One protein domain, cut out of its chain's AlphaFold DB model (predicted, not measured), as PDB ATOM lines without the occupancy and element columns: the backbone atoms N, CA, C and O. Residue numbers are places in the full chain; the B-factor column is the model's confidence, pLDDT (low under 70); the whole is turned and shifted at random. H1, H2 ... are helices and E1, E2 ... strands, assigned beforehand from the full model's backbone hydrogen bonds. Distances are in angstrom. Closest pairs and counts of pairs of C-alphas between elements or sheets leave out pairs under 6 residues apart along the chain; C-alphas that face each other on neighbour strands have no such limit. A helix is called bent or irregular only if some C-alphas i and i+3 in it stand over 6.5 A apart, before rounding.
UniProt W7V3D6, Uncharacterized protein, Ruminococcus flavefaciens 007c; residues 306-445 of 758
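AT A GLANCE: This is residues 306 to 445 of the 758 residues of an uncharacterized protein of Ruminococcus flavefaciens 007c (UniProt W7V3D6). A twisted sheet of seven strands folds at the bend of its longest strand, E5, into two wings: E3, E4, E7 and the first part of E5 make one, and the end of E5 with E6, E1 and E2 makes the other. The sheet does not close into a barrel, for its edge strands E2 and E3 stay apart; H1 and H3 run side by side at the end of the domain away from the E5 to E6 turn. The printed part has 140 residues, with the order E1 E2 H1 E3 E4 E5 E6 H2 E7 H3, mixed helices and strands. The sheet is branched and mixed, its pairs antiparallel but for E1 and E6. The whole is compact, with a radius of gyration of the C-alphas of 15.1 A and spans of 45, 33 and 26 A.

IN THESE COORDINATES: After the unnamed residues 306 to 319, E1 holds residues 320 to 325, from C-alpha 320 at (-3.999, -43.709, 2.010), and E2 residues 328 to 333. H1 is residues 340 to 351, 16.2 A. E3 is residues 372 to 377, E4 residues 381 to 388, 22.5 A, and E5 residues 393 to 405, 34.1 A, from C-alpha 393 at (-14.452, -44.559, -21.445). E6 is residues 411 to 415, H2 residues 416 to 419 and E7 residues 423 to 427. H3, residues 430 to 444, is 19.0 A long and ends with C-alpha 444 at (-8.752, -27.099, -7.444); it is irregular, with C-alphas 440 and 443 9.3 A apart.

HOW THE PARTS SIT: E1 and E2 form a hairpin, with N 323 and O 330 at 2.9 A. On the other side of E1 lies E6, parallel at 28 degrees, with N 415 and O 324 at 2.8 A. E3, E4, E5 and E6 form a meander, each strand the antiparallel neighbour of the one before; N 376 and O 383 are 2.9 A apart, N 384 and O 397 2.8 A, and N 404 and O 412 2.9 A. E5 bends by 68 degrees at residue 402; E4 lies on one side of it, E6 and E7 on the other. E7 is antiparallel to E5, with N 396 and O 424 at 2.8 A. H2 is on the sheet at a height of 6.6 A, only just over none of the strands, 2 of its 4 C-alphas falling on E5. H3 only grazes the sheet, with residues 430 to 437. With residues 436 to 441 alone it touches H1, opposite ways at a shallow tilt of 7 degrees; the closest C-alphas, of Lys 342 and Ile 440, are 6.1 A apart. H1 is not on the sheet. Every O i to N i+4 pair is within hydrogen-bond range in H1, 9 of 11 in H3, and H2 is too short for one.

THE WHOLE: The C-alphas farthest apart, of Cys 352 and Glu 407, are 45.9 A apart. The printed part has no cut. The link from H1 to E3, 20 residues, is long; its residues 357 to 358 pair antiparallel with residues 425 to 426 of E7. The mean pLDDT of the printed part is 89.0; residues 364, 366 to 369 and 421 are under 70.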
ATOM      1  N   ALA A 306     -23.830 -34.404  -6.607       93.88
ATOM      2  CA  ALA A 306     -23.723 -33.327  -5.631       93.88
ATOM      3  C   ALA A 306     -24.094 -33.734  -4.198       93.88
ATOM      4  O   ALA A 306     -23.624 -33.082  -3.259       93.88
ATOM      5  N   ALA A 307     -24.862 -34.810  -3.995       93.69
ATOM      6  CA  ALA A 307     -25.188 -35.313  -2.660       93.69
ATOM      7  C   ALA A 307     -24.012 -35.980  -1.929       93.69
ATOM      8  O   ALA A 307     -24.053 -36.069  -0.700       93.69
ATOM      9  N   TYR A 308     -22.966 -36.415  -2.638       94.56
ATOM     10  CA  TYR A 308     -21.820 -37.107  -2.037       94.56
ATOM     11  C   TYR A 308     -20.585 -36.219  -1.989       94.56
ATOM     12  O   TYR A 308     -20.309 -35.471  -2.927       94.56
ATOM     13  N   ASP A 309     -19.812 -36.314  -0.906       96.12
ATOM     14  CA  ASP A 309     -18.558 -35.578  -0.694       96.12
ATOM     15  C   ASP A 309     -17.408 -36.140  -1.548       96.12
ATOM     16  O   ASP A 309     -16.395 -36.615  -1.035       96.12
ATOM     17  N   PHE A 310     -17.570 -36.067  -2.872       96.19
ATOM     18  CA  PHE A 310     -16.534 -36.432  -3.832       96.19
ATOM     19  C   PHE A 310     -15.269 -35.593  -3.631       96.19
ATOM     20  O   PHE A 310     -15.326 -34.374  -3.453       96.19
ATOM     21  N   PHE A 311     -14.119 -36.249  -3.721       95.50
ATOM     22  CA  PHE A 311     -12.791 -35.650  -3.770       95.50
ATOM     23  C   PHE A 311     -11.995 -36.243  -4.939       95.50
ATOM     24  O   PHE A 311     -12.315 -37.319  -5.444       95.50
ATOM     25  N   ILE A 312     -10.948 -35.536  -5.360       94.62
ATOM     26  CA  ILE A 312      -9.983 -36.035  -6.347       94.62
ATOM     27  C   ILE A 312      -8.751 -36.510  -5.568       94.62
ATOM     28  O   ILE A 312      -8.211 -35.709  -4.797       94.62
ATOM     29  N   PRO A 313      -8.317 -37.777  -5.698       92.81
ATOM     30  CA  PRO A 313      -7.127 -38.277  -5.015       92.81
ATOM     31  C   PRO A 313      -5.893 -37.407  -5.281       92.81
ATOM     32  O   PRO A 313      -5.545 -37.143  -6.429       92.81
ATOM     33  N   ASP A 314      -5.212 -36.979  -4.217       89.62
ATOM     34  CA  ASP A 314      -4.029 -36.119  -4.298       89.62
ATOM     35  C   ASP A 314      -2.785 -36.916  -3.895       89.62
ATOM     36  O   ASP A 314      -2.616 -37.321  -2.741       89.62
ATOM     37  N   VAL A 315      -1.893 -37.146  -4.862       84.38
ATOM     38  CA  VAL A 315      -0.662 -37.930  -4.675       84.38
ATOM     39  C   VAL A 315       0.290 -37.348  -3.633       84.38
ATOM     40  O   VAL A 315       1.135 -38.074  -3.109       84.38
ATOM     41  N   THR A 316       0.147 -36.067  -3.291       84.31
ATOM     42  CA  THR A 316       0.976 -35.407  -2.279       84.31
ATOM     43  C   THR A 316       0.512 -35.693  -0.848       84.31
ATOM     44  O   THR A 316       1.263 -35.461   0.104       84.31
ATOM     45  N   LYS A 317      -0.706 -36.221  -0.653       84.69
ATOM     46  CA  LYS A 317      -1.251 -36.529   0.677       84.69
ATOM     47  C   LYS A 317      -0.798 -37.926   1.109       84.69
ATOM     48  O   LYS A 317      -1.153 -38.935   0.511       84.69
ATOM     49  N   GLU A 318      -0.078 -38.006   2.230       78.81
ATOM     50  CA  GLU A 318       0.455 -39.277   2.756       78.81
ATOM     51  C   GLU A 318      -0.628 -40.279   3.202       78.81
ATOM     52  O   GLU A 318      -0.375 -41.484   3.285       78.81
ATOM     53  N   LYS A 319      -1.835 -39.805   3.536       82.12
ATOM     54  CA  LYS A 319      -2.897 -40.666   4.063       82.12
ATOM     55  C   LYS A 319      -3.548 -41.450   2.924       82.12
ATOM     56  O   LYS A 319      -4.255 -40.871   2.103       82.12
ATOM     57  N   LYS A 320      -3.368 -42.771   2.943       85.50
ATOM     58  CA  LYS A 320      -3.999 -43.709   2.010       85.50
ATOM     59  C   LYS A 320      -5.253 -44.327   2.617       85.50
ATOM     60  O   LYS A 320      -5.255 -44.733   3.777       85.50
ATOM     61  N   MET A 321      -6.303 -44.394   1.818       87.50
ATOM     62  CA  MET A 321      -7.485 -45.210   2.040       87.50
ATOM     63  C   MET A 321      -7.238 -46.575   1.395       87.50
ATOM     64  O   MET A 321      -6.822 -46.638   0.238       87.50
ATOM     65  N   ILE A 322      -7.452 -47.661   2.140       88.12
ATOM     66  CA  ILE A 322      -7.360 -49.019   1.596       88.12
ATOM     67  C   ILE A 322      -8.781 -49.512   1.373       88.12
ATOM     68  O   ILE A 322      -9.537 -49.658   2.332       88.12
ATOM     69  N   VAL A 323      -9.130 -49.772   0.119       85.69
ATOM     70  CA  VAL A 323     -10.444 -50.290  -0.260       85.69
ATOM     71  C   VAL A 323     -10.255 -51.687  -0.821       85.69
ATOM     72  O   VAL A 323      -9.475 -51.876  -1.748       85.69
ATOM     73  N   LYS A 324     -10.920 -52.689  -0.250       86.75
ATOM     74  CA  LYS A 324     -10.777 -54.081  -0.687       86.75
ATOM     75  C   LYS A 324     -12.049 -54.557  -1.370       86.75
ATOM     76  O   LYS A 324     -13.086 -54.649  -0.718       86.75
ATOM     77  N   LYS A 325     -11.952 -54.931  -2.643       86.19
ATOM     78  CA  LYS A 325     -13.037 -55.516  -3.435       86.19
ATOM     79  C   LYS A 325     -12.567 -56.866  -3.962       86.19
ATOM     80  O   LYS A 325     -11.549 -56.952  -4.637       86.19
ATOM     81  N   GLU A 326     -13.278 -57.930  -3.599       86.38
ATOM     82  CA  GLU A 326     -12.839 -59.310  -3.850       86.38
ATOM     83  C   GLU A 326     -11.401 -59.575  -3.336       86.38
ATOM     84  O   GLU A 326     -11.111 -59.363  -2.151       86.38
ATOM     85  N   ASP A 327     -10.512 -60.042  -4.216       84.19
ATOM     86  CA  ASP A 327      -9.097 -60.305  -3.942       84.19
ATOM     87  C   ASP A 327      -8.192 -59.102  -4.273       84.19
ATOM     88  O   ASP A 327      -6.976 -59.179  -4.095       84.19
ATOM     89  N   ILE A 328      -8.775 -57.979  -4.706       83.12
ATOM     90  CA  ILE A 328      -8.062 -56.763  -5.101       83.12
ATOM     91  C   ILE A 328      -8.151 -55.729  -3.972       83.12
ATOM     92  O   ILE A 328      -9.211 -55.487  -3.390       83.12
ATOM     93  N   ALA A 329      -7.015 -55.122  -3.640       86.44
ATOM     94  CA  ALA A 329      -6.940 -53.980  -2.739       86.44
ATOM     95  C   ALA A 329      -6.509 -52.744  -3.532       86.44
ATOM     96  O   ALA A 329      -5.515 -52.783  -4.252       86.44
ATOM     97  N   TYR A 330      -7.251 -51.656  -3.374       85.19
ATOM     98  CA  TYR A 330      -6.954 -50.349  -3.936       85.19
ATOM     99  C   TYR A 330      -6.367 -49.460  -2.846       85.19
ATOM    100  O   TYR A 330      -6.906 -49.375  -1.739       85.19
ATOM    101  N   TRP A 331      -5.269 -48.779  -3.166       88.94
ATOM    102  CA  TRP A 331      -4.665 -47.764  -2.309       88.94
ATOM    103  C   TRP A 331      -4.954 -46.395  -2.902       88.94
ATOM    104  O   TRP A 331      -4.295 -45.970  -3.847       88.94
ATOM    105  N   ILE A 332      -5.941 -45.710  -2.340       89.94
ATOM    106  CA  ILE A 332      -6.415 -44.425  -2.845       89.94
ATOM    107  C   ILE A 332      -5.850 -43.332  -1.948       89.94
ATOM    108  O   ILE A 332      -6.066 -43.342  -0.736       89.94
ATOM    109  N   ASN A 333      -5.096 -42.396  -2.519       90.44
ATOM    110  CA  ASN A 333      -4.628 -41.243  -1.756       90.44
ATOM    111  C   ASN A 333      -5.821 -40.350  -1.410       90.44
ATOM    112  O   ASN A 333      -6.741 -40.183  -2.208       90.44
ATOM    113  N   ASN A 334      -5.823 -39.787  -0.206       89.44
ATOM    114  CA  ASN A 334      -6.872 -38.854   0.179       89.44
ATOM    115  C   ASN A 334      -6.785 -37.563  -0.656       89.44
ATOM    116  O   ASN A 334      -5.729 -37.237  -1.192       89.44
ATOM    117  N   GLY A 335      -7.879 -36.816  -0.733       92.38
ATOM    118  CA  GLY A 335      -7.949 -35.540  -1.439       92.38
ATOM    119  C   GLY A 335      -8.764 -34.517  -0.666       92.38
ATOM    120  O   GLY A 335      -9.402 -34.834   0.341       92.38
ATOM    121  N   ASP A 336      -8.733 -33.270  -1.125       93.25
ATOM    122  CA  ASP A 336      -9.619 -32.244  -0.587       93.25
ATOM    123  C   ASP A 336     -11.008 -32.388  -1.242       93.25
ATOM    124  O   ASP A 336     -11.127 -32.547  -2.459       93.25
ATOM    125  N   VAL A 337     -12.066 -32.371  -0.425       95.88
ATOM    126  CA  VAL A 337     -13.455 -32.520  -0.894       95.88
ATOM    127  C   VAL A 337     -13.807 -31.390  -1.858       95.88
ATOM    128  O   VAL A 337     -13.584 -30.212  -1.561       95.88
ATOM    129  N   ILE A 338     -14.405 -31.740  -2.998       96.12
ATOM    130  CA  ILE A 338     -14.834 -30.783  -4.014       96.12
ATOM    131  C   ILE A 338     -15.945 -29.897  -3.416       96.12
ATOM    132  O   ILE A 338     -16.930 -30.413  -2.867       96.12
ATOM    133  N   PRO A 339     -15.834 -28.558  -3.517       96.38
ATOM    134  CA  PRO A 339     -16.880 -27.639  -3.073       96.38
ATOM    135  C   PRO A 339     -18.258 -27.989  -3.649       96.38
ATOM    136  O   PRO A 339     -18.371 -28.396  -4.805       96.38
ATOM    137  N   GLN A 340     -19.314 -27.826  -2.849       96.44
ATOM    138  CA  GLN A 340     -20.677 -28.233  -3.216       96.44
ATOM    139  C   GLN A 340     -21.172 -27.577  -4.519       96.44
ATOM    140  O   GLN A 340     -21.805 -28.230  -5.340       96.44
ATOM    141  N   ASP A 341     -20.859 -26.299  -4.735       96.06
ATOM    142  CA  ASP A 341     -21.218 -25.558  -5.948       96.06
ATOM    143  C   ASP A 341     -20.504 -26.083  -7.201       96.06
ATOM    144  O   ASP A 341     -21.074 -26.060  -8.291       96.06
ATOM    145  N   LYS A 342     -19.274 -26.588  -7.053       96.88
ATOM    146  CA  LYS A 342     -18.542 -27.254  -8.137       96.88
ATOM    147  C   LYS A 342     -19.079 -28.658  -8.388       96.88
ATOM    148  O   LYS A 342     -19.254 -29.024  -9.541       96.88
ATOM    149  N   ARG A 343     -19.407 -29.420  -7.335       96.25
ATOM    150  CA  ARG A 343     -20.061 -30.729  -7.491       96.25
ATOM    151  C   ARG A 343     -21.385 -30.619  -8.243       96.25
ATOM    152  O   ARG A 343     -21.607 -31.418  -9.138       96.25
ATOM    153  N   GLN A 344     -22.199 -29.599  -7.957       95.31
ATOM    154  CA  GLN A 344     -23.435 -29.363  -8.711       95.31
ATOM    155  C   GLN A 344     -23.166 -29.091 -10.197       95.31
ATOM    156  O   GLN A 344     -23.862 -29.624 -11.045       95.31
ATOM    157  N   GLN A 345     -22.135 -28.310 -10.529       95.06
ATOM    158  CA  GLN A 345     -21.772 -28.060 -11.930       95.06
ATOM    159  C   GLN A 345     -21.264 -29.322 -12.644       95.06
ATOM    160  O   GLN A 345     -21.545 -29.505 -13.825       95.06
ATOM    161  N   ILE A 346     -20.525 -30.190 -11.945       95.69
ATOM    162  CA  ILE A 346     -20.082 -31.487 -12.484       95.69
ATOM    163  C   ILE A 346     -21.283 -32.415 -12.687       95.69
ATOM    164  O   ILE A 346     -21.375 -33.069 -13.719       95.69
ATOM    165  N   GLU A 347     -22.221 -32.440 -11.741       94.62
ATOM    166  CA  GLU A 347     -23.476 -33.173 -11.891       94.62
ATOM    167  C   GLU A 347     -24.267 -32.680 -13.104       94.62
ATOM    168  O   GLU A 347     -24.674 -33.483 -13.937       94.62
ATOM    169  N   ASP A 348     -24.427 -31.364 -13.252       89.38
ATOM    170  CA  ASP A 348     -25.112 -30.766 -14.397       89.38
ATOM    171  C   ASP A 348     -24.413 -31.147 -15.718       89.38
ATOM    172  O   ASP A 348     -25.090 -31.438 -16.707       89.38
ATOM    173  N   LEU A 349     -23.073 -31.208 -15.731       92.44
ATOM    174  CA  LEU A 349     -22.276 -31.674 -16.873       92.44
ATOM    175  C   LEU A 349     -22.504 -33.164 -17.172       92.44
ATOM    176  O   LEU A 349     -22.657 -33.528 -18.335       92.44
ATOM    177  N   PHE A 350     -22.537 -34.035 -16.162       91.81
ATOM    178  CA  PHE A 350     -22.819 -35.458 -16.373       91.81
ATOM    179  C   PHE A 350     -24.258 -35.689 -16.839       91.81
ATOM    180  O   PHE A 350     -24.486 -36.465 -17.769       91.81
ATOM    181  N   ASN A 351     -25.217 -34.971 -16.264       85.38
ATOM    182  CA  ASN A 351     -26.640 -35.110 -16.566       85.38
ATOM    183  C   ASN A 351     -27.026 -34.493 -17.915       85.38
ATOM    184  O   ASN A 351     -28.088 -34.814 -18.451       85.38
ATOM    185  N   CYS A 352     -26.194 -33.613 -18.487       82.31
ATOM    186  CA  CYS A 352     -26.423 -33.073 -19.825       82.31
ATOM    187  C   CYS A 352     -25.927 -33.992 -20.951       82.31
ATOM    188  O   CYS A 352     -26.202 -33.702 -22.115       82.31
ATOM    189  N   GLN A 353     -25.203 -35.071 -20.632       82.81
ATOM    190  CA  GLN A 353     -24.710 -36.025 -21.624       82.81
ATOM    191  C   GLN A 353     -25.616 -37.241 -21.785       82.81
ATOM    192  O   GLN A 353     -26.313 -37.670 -20.864       82.81
ATOM    193  N   TYR A 354     -25.566 -37.822 -22.982       79.94
ATOM    194  CA  TYR A 354     -26.159 -39.120 -23.260       79.94
ATOM    195  C   TYR A 354     -25.092 -40.208 -23.123       79.94
ATOM    196  O   TYR A 354     -24.139 -40.254 -23.898       79.94
ATOM    197  N   TRP A 355     -25.260 -41.095 -22.145       86.88
ATOM    198  CA  TRP A 355     -24.268 -42.120 -21.839       86.88
ATOM    199  C   TRP A 355     -24.551 -43.421 -22.582       86.88
ATOM    200  O   TRP A 355     -25.507 -44.142 -22.286       86.88
ATOM    201  N   ASN A 356     -23.687 -43.741 -23.544       84.88
ATOM    202  CA  ASN A 356     -23.717 -45.015 -24.252       84.88
ATOM    203  C   ASN A 356     -22.962 -46.061 -23.435       84.88
ATOM    204  O   ASN A 356     -21.741 -45.986 -23.330       84.88
ATOM    205  N   ARG A 357     -23.672 -47.032 -22.855       91.38
ATOM    206  CA  ARG A 357     -23.034 -48.140 -22.131       91.38
ATOM    207  C   ARG A 357     -22.168 -48.960 -23.091       91.38
ATOM    208  O   ARG A 357     -22.630 -49.325 -24.171       91.38
ATOM    209  N   VAL A 358     -20.950 -49.271 -22.670       92.12
ATOM    210  CA  VAL A 358     -20.003 -50.126 -23.395       92.12
ATOM    211  C   VAL A 358     -19.602 -51.314 -22.525       92.12
ATOM    212  O   VAL A 358     -19.787 -51.297 -21.304       92.12
ATOM    213  N   ASP A 359     -19.089 -52.368 -23.153       93.12
ATOM    214  CA  ASP A 359     -18.500 -53.482 -22.416       93.12
ATOM    215  C   ASP A 359     -17.210 -53.012 -21.735       93.12
ATOM    216  O   ASP A 359     -16.424 -52.272 -22.330       93.12
ATOM    217  N   LEU A 360     -16.983 -53.435 -20.486       89.19
ATOM    218  CA  LEU A 360     -15.703 -53.174 -19.833       89.19
ATOM    219  C   LEU A 360     -14.587 -53.892 -20.607       89.19
ATOM    220  O   LEU A 360     -14.716 -55.098 -20.851       89.19
ATOM    221  N   PRO A 361     -13.480 -53.211 -20.943       84.81
ATOM    222  CA  PRO A 361     -12.327 -53.883 -21.518       84.81
ATOM    223  C   PRO A 361     -11.824 -54.993 -20.581       84.81
ATOM    224  O   PRO A 361     -11.792 -54.842 -19.359       84.81
ATOM    225  N   GLU A 362     -11.393 -56.130 -21.144       78.00
ATOM    226  CA  GLU A 362     -10.980 -57.320 -20.370       78.00
ATOM    227  C   GLU A 362      -9.810 -57.063 -19.393       78.00
ATOM    228  O   GLU A 362      -9.509 -57.912 -18.552       78.00
ATOM    229  N   LYS A 363      -9.119 -55.921 -19.519       71.69
ATOM    230  CA  LYS A 363      -7.911 -55.560 -18.764       71.69
ATOM    231  C   LYS A 363      -7.936 -54.144 -18.194       71.69
ATOM    232  O   LYS A 363      -6.880 -53.535 -18.046       71.69
ATOM    233  N   THR A 364      -9.105 -53.597 -17.893       68.69
ATOM    234  CA  THR A 364      -9.137 -52.262 -17.300       68.69
ATOM    235  C   THR A 364      -8.779 -52.334 -15.825       68.69
ATOM    236  O   THR A 364      -9.598 -52.694 -14.977       68.69
ATOM    237  N   ASP A 365      -7.540 -51.970 -15.511       70.06
ATOM    238  CA  ASP A 365      -7.190 -51.573 -14.159       70.06
ATOM    239  C   ASP A 365      -7.921 -50.253 -13.889       70.06
ATOM    240  O   ASP A 365      -7.531 -49.203 -14.386       70.06
ATOM    241  N   VAL A 366      -8.991 -50.301 -13.088       64.12
ATOM    242  CA  VAL A 366      -9.871 -49.155 -12.744       64.12
ATOM    243  C   VAL A 366      -9.104 -47.964 -12.107       64.12
ATOM    244  O   VAL A 366      -9.676 -46.906 -11.856       64.12
ATOM    245  N   TYR A 367      -7.792 -48.122 -11.878       65.44
ATOM    246  CA  TYR A 367      -6.875 -47.186 -11.231       65.44
ATOM    247  C   TYR A 367      -5.495 -47.128 -11.913       65.44
ATOM    248  O   TYR A 367      -4.461 -47.235 -11.246       65.44
ATOM    249  N   ALA A 368      -5.446 -46.967 -13.234       62.59
ATOM    250  CA  ALA A 368      -4.187 -46.630 -13.894       62.59
ATOM    251  C   ALA A 368      -3.721 -45.220 -13.471       62.59
ATOM    252  O   ALA A 368      -4.511 -44.268 -13.441       62.59
ATOM    253  N   MET A 369      -2.433 -45.077 -13.125       56.66
ATOM    254  CA  MET A 369      -1.814 -43.763 -12.910       56.66
ATOM    255  C   MET A 369      -2.015 -42.892 -14.159       56.66
ATOM    256  O   MET A 369      -1.773 -43.361 -15.263       56.66
ATOM    257  N   GLY A 370      -2.455 -41.643 -13.976       71.62
ATOM    258  CA  GLY A 370      -2.741 -40.707 -15.075       71.62
ATOM    259  C   GLY A 370      -4.227 -40.554 -15.425       71.62
ATOM    260  O   GLY A 370      -4.579 -39.641 -16.162       71.62
ATOM    261  N   THR A 371      -5.112 -41.376 -14.856       85.00
ATOM    262  CA  THR A 371      -6.567 -41.212 -15.026       85.00
ATOM    263  C   THR A 371      -7.142 -40.185 -14.046       85.00
ATOM    264  O   THR A 371      -6.752 -40.125 -12.874       85.00
ATOM    265  N   LEU A 372      -8.095 -39.367 -14.507       90.81
ATOM    266  CA  LEU A 372      -8.854 -38.486 -13.619       90.81
ATOM    267  C   LEU A 372      -9.920 -39.312 -12.900       90.81
ATOM    268  O   LEU A 372     -10.772 -39.924 -13.543       90.81
ATOM    269  N   CYS A 373      -9.899 -39.299 -11.569       94.06
ATOM    270  CA  CYS A 373     -10.868 -40.028 -10.761       94.06
ATOM    271  C   CYS A 373     -11.551 -39.145  -9.710       94.06
ATOM    272  O   CYS A 373     -10.922 -38.322  -9.042       94.06
ATOM    273  N   PHE A 374     -12.855 -39.356  -9.546       95.44
ATOM    274  CA  PHE A 374     -13.680 -38.780  -8.490       95.44
ATOM    275  C   PHE A 374     -14.047 -39.882  -7.511       95.44
ATOM    276  O   PHE A 374     -14.683 -40.858  -7.898       95.44
ATOM    277  N   VAL A 375     -13.674 -39.724  -6.244       95.31
ATOM    278  CA  VAL A 375     -13.923 -40.720  -5.200       95.31
ATOM    279  C   VAL A 375     -14.829 -40.124  -4.138       95.31
ATOM    280  O   VAL A 375     -14.543 -39.051  -3.615       95.31
ATOM    281  N   ALA A 376     -15.906 -40.820  -3.795       95.25
ATOM    282  CA  ALA A 376     -16.701 -40.541  -2.610       95.25
ATOM    283  C   ALA A 376     -16.729 -41.784  -1.722       95.25
ATOM    284  O   ALA A 376     -16.900 -42.909  -2.185       95.25
ATOM    285  N   CYS A 377     -16.548 -41.564  -0.429       92.56
ATOM    286  CA  CYS A 377     -16.626 -42.601   0.586       92.56
ATOM    287  C   CYS A 377     -17.471 -42.028   1.722       92.56
ATOM    288  O   CYS A 377     -16.995 -41.181   2.479       92.56
ATOM    289  N   ASP A 378     -18.746 -42.409   1.763       89.12
ATOM    290  CA  ASP A 378     -19.646 -42.067   2.865       89.12
ATOM    291  C   ASP A 378     -19.654 -43.189   3.914       89.12
ATOM    292  O   ASP A 378     -18.897 -44.147   3.794       89.12
ATOM    293  N   ASP A 379     -20.471 -43.086   4.965       82.44
ATOM    294  CA  ASP A 379     -20.463 -44.039   6.083       82.44
ATOM    295  C   ASP A 379     -20.762 -45.506   5.683       82.44
ATOM    296  O   ASP A 379     -20.544 -46.399   6.506       82.44
ATOM    297  N   GLN A 380     -21.310 -45.791   4.487       86.44
ATOM    298  CA  GLN A 380     -21.675 -47.162   4.078       86.44
ATOM    299  C   GLN A 380     -21.477 -47.494   2.596       86.44
ATOM    300  O   GLN A 380     -21.568 -48.674   2.251       86.44
ATOM    301  N   GLU A 381     -21.217 -46.517   1.736       92.75
ATOM    302  CA  GLU A 381     -21.082 -46.672   0.296       92.75
ATOM    303  C   GLU A 381     -19.787 -46.024  -0.206       92.75
ATOM    304  O   GLU A 381     -19.406 -44.907   0.154       92.75
ATOM    305  N   PHE A 382     -19.092 -46.772  -1.051       93.69
ATOM    306  CA  PHE A 382     -17.933 -46.326  -1.795       93.69
ATOM    307  C   PHE A 382     -18.355 -46.102  -3.243       93.69
ATOM    308  O   PHE A 382     -19.004 -46.965  -3.830       93.69
ATOM    309  N   ARG A 383     -17.986 -44.959  -3.817       94.31
ATOM    310  CA  ARG A 383     -18.269 -44.584  -5.205       94.31
ATOM    311  C   ARG A 383     -16.991 -44.079  -5.849       94.31
ATOM    312  O   ARG A 383     -16.303 -43.230  -5.280       94.31
ATOM    313  N   ILE A 384     -16.707 -44.547  -7.054       93.94
ATOM    314  CA  ILE A 384     -15.655 -43.999  -7.894       93.94
ATOM    315  C   ILE A 384     -16.140 -43.808  -9.326       93.94
ATOM    316  O   ILE A 384     -16.792 -44.677  -9.898       93.94
ATOM    317  N   ILE A 385     -15.794 -42.657  -9.894       95.19
ATOM    318  CA  ILE A 385     -15.903 -42.370 -11.321       95.19
ATOM    319  C   ILE A 385     -14.486 -42.177 -11.854       95.19
ATOM    320  O   ILE A 385     -13.796 -41.266 -11.400       95.19
ATOM    321  N   THR A 386     -14.064 -43.005 -12.805       94.38
ATOM    322  CA  THR A 386     -12.761 -42.916 -13.479       94.38
ATOM    323  C   THR A 386     -12.975 -42.526 -14.937       94.38
ATOM    324  O   THR A 386     -13.752 -43.169 -15.638       94.38
ATOM    325  N   LEU A 387     -12.291 -41.479 -15.396       94.38
ATOM    326  CA  LEU A 387     -12.244 -41.074 -16.797       94.38
ATOM    327  C   LEU A 387     -10.935 -41.601 -17.391       94.38
ATOM    328  O   LEU A 387      -9.859 -41.118 -17.032       94.38
ATOM    329  N   ASP A 388     -11.034 -42.604 -18.263       91.88
ATOM    330  CA  ASP A 388      -9.888 -43.237 -18.916       91.88
ATOM    331  C   ASP A 388      -9.663 -42.614 -20.307       91.88
ATOM    332  O   ASP A 388     -10.506 -42.801 -21.194       91.88
ATOM    333  N   PRO A 389      -8.559 -41.869 -20.521       89.56
ATOM    334  CA  PRO A 389      -8.239 -41.303 -21.827       89.56
ATOM    335  C   PRO A 389      -7.936 -42.373 -22.877       89.56
ATOM    336  O   PRO A 389      -8.325 -42.216 -24.032       89.56
ATOM    337  N   THR A 390      -7.276 -43.463 -22.476       86.62
ATOM    338  CA  THR A 390      -6.718 -44.475 -23.386       86.62
ATOM    339  C   THR A 390      -7.824 -45.193 -24.137       86.62
ATOM    340  O   THR A 390      -7.782 -45.346 -25.354       86.62
ATOM    341  N   GLU A 391      -8.841 -45.613 -23.392       87.88
ATOM    342  CA  GLU A 391      -9.978 -46.349 -23.937       87.88
ATOM    343  C   GLU A 391     -11.143 -45.409 -24.291       87.88
ATOM    344  O   GLU A 391     -12.140 -45.852 -24.856       87.88
ATOM    345  N   SER A 392     -11.033 -44.107 -23.977       91.31
ATOM    346  CA  SER A 392     -12.113 -43.122 -24.129       91.31
ATOM    347  C   SER A 392     -13.420 -43.611 -23.490       91.31
ATOM    348  O   SER A 392     -14.498 -43.581 -24.093       91.31
ATOM    349  N   ILE A 393     -13.317 -44.078 -22.241       94.00
ATOM    350  CA  ILE A 393     -14.452 -44.559 -21.445       94.00
ATOM    351  C   ILE A 393     -14.511 -43.885 -20.076       94.00
ATOM    352  O   ILE A 393     -13.500 -43.521 -19.477       94.00
ATOM    353  N   LEU A 394     -15.726 -43.761 -19.553       95.06
ATOM    354  CA  LEU A 394     -15.998 -43.449 -18.161       95.06
ATOM    355  C   LEU A 394     -16.408 -44.736 -17.455       95.06
ATOM    356  O   LEU A 394     -17.358 -45.401 -17.867       95.06
ATOM    357  N   ILE A 395     -15.715 -45.061 -16.372       94.56
ATOM    358  CA  ILE A 395     -16.004 -46.214 -15.522       94.56
ATOM    359  C   ILE A 395     -16.637 -45.705 -14.238       94.56
ATOM    360  O   ILE A 395     -16.075 -44.848 -13.560       94.56
ATOM    361  N   TYR A 396     -17.795 -46.246 -13.895       94.50
ATOM    362  CA  TYR A 396     -18.475 -45.970 -12.644       94.50
ATOM    363  C   TYR A 396     -18.568 -47.250 -11.827       94.50
ATOM    364  O   TYR A 396     -19.142 -48.240 -12.276       94.50
ATOM    365  N   ASP A 397     -17.982 -47.238 -10.635       92.88
ATOM    366  CA  ASP A 397     -18.043 -48.351  -9.695       92.88
ATOM    367  C   ASP A 397     -18.576 -47.860  -8.350       92.88
ATOM    368  O   ASP A 397     -18.073 -46.886  -7.787       92.88
ATOM    369  N   HIS A 398     -19.600 -48.529  -7.826       92.81
ATOM    370  CA  HIS A 398     -20.192 -48.172  -6.542       92.81
ATOM    371  C   HIS A 398     -20.574 -49.400  -5.715       92.81
ATOM    372  O   HIS A 398     -21.264 -50.290  -6.187       92.81
ATOM    373  N   PHE A 399     -20.170 -49.485  -4.453       93.06
ATOM    374  CA  PHE A 399     -20.506 -50.639  -3.618       93.06
ATOM    375  C   PHE A 399     -20.595 -50.281  -2.143       93.06
ATOM    376  O   PHE A 399     -19.895 -49.404  -1.644       93.06
ATOM    377  N   GLU A 400     -21.426 -51.019  -1.410       94.25
ATOM    378  CA  GLU A 400     -21.417 -50.934   0.045       94.25
ATOM    379  C   GLU A 400     -20.139 -51.548   0.623       94.25
ATOM    380  O   GLU A 400     -19.690 -52.601   0.163       94.25
ATOM    381  N   TYR A 401     -19.603 -50.963   1.693       93.81
ATOM    382  CA  TYR A 401     -18.431 -51.496   2.387       93.81
ATOM    383  C   TYR A 401     -18.651 -51.627   3.902       93.81
ATOM    384  O   TYR A 401     -19.601 -51.091   4.477       93.81
ATOM    385  N   GLU A 402     -17.792 -52.404   4.552       94.38
ATOM    386  CA  GLU A 402     -17.653 -52.476   6.002       94.38
ATOM    387  C   GLU A 402     -16.212 -52.161   6.418       94.38
ATOM    388  O   GLU A 402     -15.257 -52.546   5.744       94.38
ATOM    389  N   ASP A 403     -16.057 -51.453   7.534       95.00
ATOM    390  CA  ASP A 403     -14.744 -51.160   8.099       95.00
ATOM    391  C   ASP A 403     -14.195 -52.387   8.824       95.00
ATOM    392  O   ASP A 403     -14.733 -52.830   9.844       95.00
ATOM    393  N   ILE A 404     -13.067 -52.895   8.341       94.06
ATOM    394  CA  ILE A 404     -12.245 -53.856   9.071       94.06
ATOM    395  C   ILE A 404     -10.971 -53.157   9.537       94.06
ATOM    396  O   ILE A 404     -10.421 -52.298   8.856       94.06
ATOM    397  N   THR A 405     -10.484 -53.506  10.722       94.81
ATOM    398  CA  THR A 405      -9.192 -53.011  11.205       94.81
ATOM    399  C   THR A 405      -8.138 -54.082  10.971       94.81
ATOM    400  O   THR A 405      -8.321 -55.225  11.397       94.81
ATOM    401  N   ASP A 406      -7.052 -53.730  10.288       91.50
ATOM    402  CA  ASP A 406      -5.925 -54.636  10.087       91.50
ATOM    403  C   ASP A 406      -5.121 -54.856  11.385       91.50
ATOM    404  O   ASP A 406      -5.373 -54.254  12.432       91.50
ATOM    405  N   GLU A 407      -4.123 -55.737  11.327       93.12
ATOM    406  CA  GLU A 407      -3.252 -56.042  12.469       93.12
ATOM    407  C   GLU A 407      -2.422 -54.845  12.972       93.12
ATOM    408  O   GLU A 407      -1.952 -54.857  14.111       93.12
ATOM    409  N   ASN A 408      -2.276 -53.799  12.155       90.75
ATOM    410  CA  ASN A 408      -1.536 -52.580  12.469       90.75
ATOM    411  C   ASN A 408      -2.444 -51.454  12.992       90.75
ATOM    412  O   ASN A 408      -1.944 -50.389  13.356       90.75
ATOM    413  N   GLY A 409      -3.760 -51.679  13.070       91.06
ATOM    414  CA  GLY A 409      -4.728 -50.669  13.489       91.06
ATOM    415  C   GLY A 409      -5.220 -49.757  12.361       91.06
ATOM    416  O   GLY A 409      -5.904 -48.776  12.653       91.06
ATOM    417  N   ASN A 410      -4.891 -50.045  11.098       90.25
ATOM    418  CA  ASN A 410      -5.400 -49.295   9.952       90.25
ATOM    419  C   ASN A 410      -6.823 -49.742   9.619       90.25
ATOM    420  O   ASN A 410      -7.136 -50.930   9.661       90.25
ATOM    421  N   VAL A 411      -7.673 -48.788   9.249       91.19
ATOM    422  CA  VAL A 411      -9.021 -49.073   8.747       91.19
ATOM    423  C   VAL A 411      -8.928 -49.429   7.261       91.19
ATOM    424  O   VAL A 411      -8.335 -48.681   6.484       91.19
ATOM    425  N   ILE A 412      -9.492 -50.572   6.885       92.50
ATOM    426  CA  ILE A 412      -9.673 -51.034   5.508       92.50
ATOM    427  C   ILE A 412     -11.177 -51.067   5.240       92.50
ATOM    428  O   ILE A 412     -11.927 -51.703   5.979       92.50
ATOM    429  N   HIS A 413     -11.601 -50.432   4.155       93.00
ATOM    430  CA  HIS A 413     -12.984 -50.428   3.697       93.00
ATOM    431  C   HIS A 413     -13.203 -51.652   2.802       93.00
ATOM    432  O   HIS A 413     -12.800 -51.669   1.638       93.00
ATOM    433  N   GLN A 414     -13.762 -52.728   3.350       93.12
ATOM    434  CA  GLN A 414     -13.970 -53.979   2.623       93.12
ATOM    435  C   GLN A 414     -15.368 -54.025   1.999       93.12
ATOM    436  O   GLN A 414     -16.364 -53.922   2.706       93.12
ATOM    437  N   ALA A 415     -15.460 -54.235   0.687       92.88
ATOM    438  CA  ALA A 415     -16.724 -54.358  -0.031       92.88
ATOM    439  C   ALA A 415     -17.592 -55.494   0.538       92.88
ATOM    440  O   ALA A 415     -17.161 -56.654   0.621       92.88
ATOM    441  N   LYS A 416     -18.848 -55.190   0.879       92.19
ATOM    442  CA  LYS A 416     -19.823 -56.195   1.310       92.19
ATOM    443  C   LYS A 416     -20.170 -57.117   0.144       92.19
ATOM    444  O   LYS A 416     -20.293 -56.689  -1.001       92.19
ATOM    445  N   ASN A 417     -20.351 -58.407   0.433       87.38
ATOM    446  CA  ASN A 417     -20.683 -59.440  -0.563       87.38
ATOM    447  C   ASN A 417     -19.703 -59.520  -1.756       87.38
ATOM    448  O   ASN A 417     -20.064 -60.027  -2.817       87.38
ATOM    449  N   GLY A 418     -18.470 -59.029  -1.593       81.62
ATOM    450  CA  GLY A 418     -17.456 -58.993  -2.647       81.62
ATOM    451  C   GLY A 418     -17.637 -57.877  -3.681       81.62
ATOM    452  O   GLY A 418     -16.783 -57.750  -4.544       81.62
ATOM    453  N   GLY A 419     -18.696 -57.059  -3.604       78.81
ATOM    454  CA  GLY A 419     -18.928 -55.969  -4.563       78.81
ATOM    455  C   GLY A 419     -19.157 -56.433  -6.010       78.81
ATOM    456  O   GLY A 419     -18.859 -55.693  -6.942       78.81
ATOM    457  N   LYS A 420     -19.630 -57.668  -6.222       72.56
ATOM    458  CA  LYS A 420     -19.909 -58.182  -7.571       72.56
ATOM    459  C   LYS A 420     -21.022 -57.379  -8.249       72.56
ATOM    460  O   LYS A 420     -22.023 -57.071  -7.609       72.56
ATOM    461  N   ASP A 421     -20.842 -57.121  -9.543       66.06
ATOM    462  CA  ASP A 421     -21.817 -56.531 -10.478       66.06
ATOM    463  C   ASP A 421     -22.098 -55.022 -10.347       66.06
ATOM    464  O   ASP A 421     -23.158 -54.557 -10.761       66.06
ATOM    465  N   THR A 422     -21.158 -54.239  -9.816       82.50
ATOM    466  CA  THR A 422     -21.352 -52.789  -9.617       82.50
ATOM    467  C   THR A 422     -20.602 -51.882 -10.587       82.50
ATOM    468  O   THR A 422     -20.699 -50.663 -10.475       82.50
ATOM    469  N   VAL A 423     -19.827 -52.464 -11.504       90.81
ATOM    470  CA  VAL A 423     -19.005 -51.696 -12.443       90.81
ATOM    471  C   VAL A 423     -19.765 -51.499 -13.744       90.81
ATOM    472  O   VAL A 423     -20.188 -52.461 -14.392       90.81
ATOM    473  N   GLU A 424     -19.913 -50.247 -14.139       92.94
ATOM    474  CA  GLU A 424     -20.498 -49.835 -15.404       92.94
ATOM    475  C   GLU A 424     -19.467 -49.035 -16.197       92.94
ATOM    476  O   GLU A 424     -18.696 -48.269 -15.624       92.94
ATOM    477  N   ALA A 425     -19.439 -49.222 -17.516       94.00
ATOM    478  CA  ALA A 425     -18.592 -48.453 -18.414       94.00
ATOM    479  C   ALA A 425     -19.452 -47.764 -19.469       94.00
ATOM    480  O   ALA A 425     -20.434 -48.325 -19.965       94.00
ATOM    481  N   TYR A 426     -19.065 -46.544 -19.811       94.56
ATOM    482  CA  TYR A 426     -19.756 -45.699 -20.766       94.56
ATOM    483  C   TYR A 426     -18.752 -45.089 -21.740       94.56
ATOM    484  O   TYR A 426     -17.655 -44.724 -21.328       94.56
ATOM    485  N   ALA A 427     -19.112 -44.958 -23.016       91.25
ATOM    486  CA  ALA A 427     -18.299 -44.218 -23.978       91.25
ATOM    487  C   ALA A 427     -18.155 -42.756 -23.527       91.25
ATOM    488  O   ALA A 427     -19.122 -42.156 -23.047       91.25
ATOM    489  N   LEU A 428     -16.958 -42.197 -23.680       93.19
ATOM    490  CA  LEU A 428     -16.588 -40.890 -23.154       93.19
ATOM    491  C   LEU A 428     -15.862 -40.064 -24.220       93.19
ATOM    492  O   LEU A 428     -14.822 -40.461 -24.733       93.19
ATOM    493  N   GLU A 429     -16.351 -38.852 -24.478       91.00
ATOM    494  CA  GLU A 429     -15.589 -37.830 -25.203       91.00
ATOM    495  C   GLU A 429     -14.575 -37.181 -24.247       91.00
ATOM    496  O   GLU A 429     -14.826 -36.113 -23.679       91.00
ATOM    497  N   TYR A 430     -13.450 -37.867 -24.010       91.06
ATOM    498  CA  TYR A 430     -12.509 -37.532 -22.933       91.06
ATOM    499  C   TYR A 430     -12.045 -36.073 -22.977       91.06
ATOM    500  O   TYR A 430     -12.107 -35.375 -21.969       91.06
ATOM    501  N   GLU A 431     -11.654 -35.591 -24.155       88.12
ATOM    502  CA  GLU A 431     -11.155 -34.230 -24.363       88.12
ATOM    503  C   GLU A 431     -12.177 -33.150 -23.985       88.12
ATOM    504  O   GLU A 431     -11.862 -32.213 -23.249       88.12
ATOM    505  N   TYR A 432     -13.432 -33.321 -24.411       90.12
ATOM    506  CA  TYR A 432     -14.523 -32.418 -24.050       90.12
ATOM    507  C   TYR A 432     -14.740 -32.392 -22.531       90.12
ATOM    508  O   TYR A 432     -14.831 -31.325 -21.915       90.12
ATOM    509  N   PHE A 433     -14.780 -33.573 -21.909       93.19
ATOM    510  CA  PHE A 433     -14.959 -33.693 -20.468       93.19
ATOM    511  C   PHE A 433     -13.807 -33.090 -19.683       93.19
ATOM    512  O   PHE A 433     -14.040 -32.365 -18.719       93.19
ATOM    513  N   ARG A 434     -12.573 -33.347 -20.111       90.06
ATOM    514  CA  ARG A 434     -11.364 -32.792 -19.514       90.06
ATOM    515  C   ARG A 434     -11.426 -31.268 -19.495       90.06
ATOM    516  O   ARG A 434     -11.304 -30.675 -18.426       90.06
ATOM    517  N   GLU A 435     -11.680 -30.632 -20.641       90.44
ATOM    518  CA  GLU A 435     -11.778 -29.169 -20.747       90.44
ATOM    519  C   GLU A 435     -12.872 -28.587 -19.836       90.44
ATOM    520  O   GLU A 435     -12.646 -27.594 -19.138       90.44
ATOM    521  N   LYS A 436     -14.050 -29.221 -19.787       93.19
ATOM    522  CA  LYS A 436     -15.156 -28.771 -18.928       93.19
ATOM    523  C   LYS A 436     -14.891 -28.974 -17.447       93.19
ATOM    524  O   LYS A 436     -15.198 -28.090 -16.647       93.19
ATOM    525  N   LEU A 437     -14.282 -30.089 -17.069       94.94
ATOM    526  CA  LEU A 437     -13.887 -30.336 -15.689       94.94
ATOM    527  C   LEU A 437     -12.810 -29.346 -15.244       94.94
ATOM    528  O   LEU A 437     -12.900 -28.844 -14.129       94.94
ATOM    529  N   TYR A 438     -11.872 -28.968 -16.115       92.12
ATOM    530  CA  TYR A 438     -10.926 -27.886 -15.838       92.12
ATOM    531  C   TYR A 438     -11.597 -26.534 -15.622       92.12
ATOM    532  O   TYR A 438     -11.242 -25.816 -14.688       92.12
ATOM    533  N   GLU A 439     -12.579 -26.188 -16.456       93.38
ATOM    534  CA  GLU A 439     -13.346 -24.948 -16.311       93.38
ATOM    535  C   GLU A 439     -14.060 -24.893 -14.947       93.38
ATOM    536  O   GLU A 439     -14.024 -23.866 -14.264       93.38
ATOM    537  N   ILE A 440     -14.659 -26.010 -14.520       95.44
ATOM    538  CA  ILE A 440     -15.407 -26.109 -13.258       95.44
ATOM    539  C   ILE A 440     -14.467 -26.160 -12.042       95.44
ATOM    540  O   ILE A 440     -14.684 -25.480 -11.030       95.44
ATOM    541  N   LEU A 441     -13.421 -26.986 -12.106       94.44
ATOM    542  CA  LEU A 441     -12.506 -27.230 -10.994       94.44
ATOM    543  C   LEU A 441     -11.490 -26.099 -10.823       94.44
ATOM    544  O   LEU A 441     -11.127 -25.805  -9.680       94.44
ATOM    545  N   GLY A 442     -11.086 -25.413 -11.894       93.19
ATOM    546  CA  GLY A 442     -10.072 -24.355 -11.873       93.19
ATOM    547  C   GLY A 442      -8.809 -24.788 -11.121       93.19
ATOM    548  O   GLY A 442      -8.367 -25.928 -11.240       93.19
ATOM    549  N   ASP A 443      -8.300 -23.917 -10.246       86.25
ATOM    550  CA  ASP A 443      -7.120 -24.181  -9.401       86.25
ATOM    551  C   ASP A 443      -7.281 -25.371  -8.428       86.25
ATOM    552  O   ASP A 443      -6.332 -25.754  -7.751       86.25
ATOM    553  N   SER A 444      -8.491 -25.925  -8.286       81.12
ATOM    554  CA  SER A 444      -8.752 -27.099  -7.444       81.12
ATOM    555  C   SER A 444      -8.525 -28.426  -8.168       81.12
ATOM    556  O   SER A 444      -8.720 -29.460  -7.541       81.12
ATOM    557  N   CYS A 445      -8.165 -28.421  -9.457       83.38
ATOM    558  CA  CYS A 445      -7.766 -29.631 -10.171       83.38
ATOM    559  C   CYS A 445      -6.329 -30.003  -9.750       83.38
ATOM    560  O   CYS A 445      -5.404 -29.270 -10.094       83.38
TER     561      CYS A 445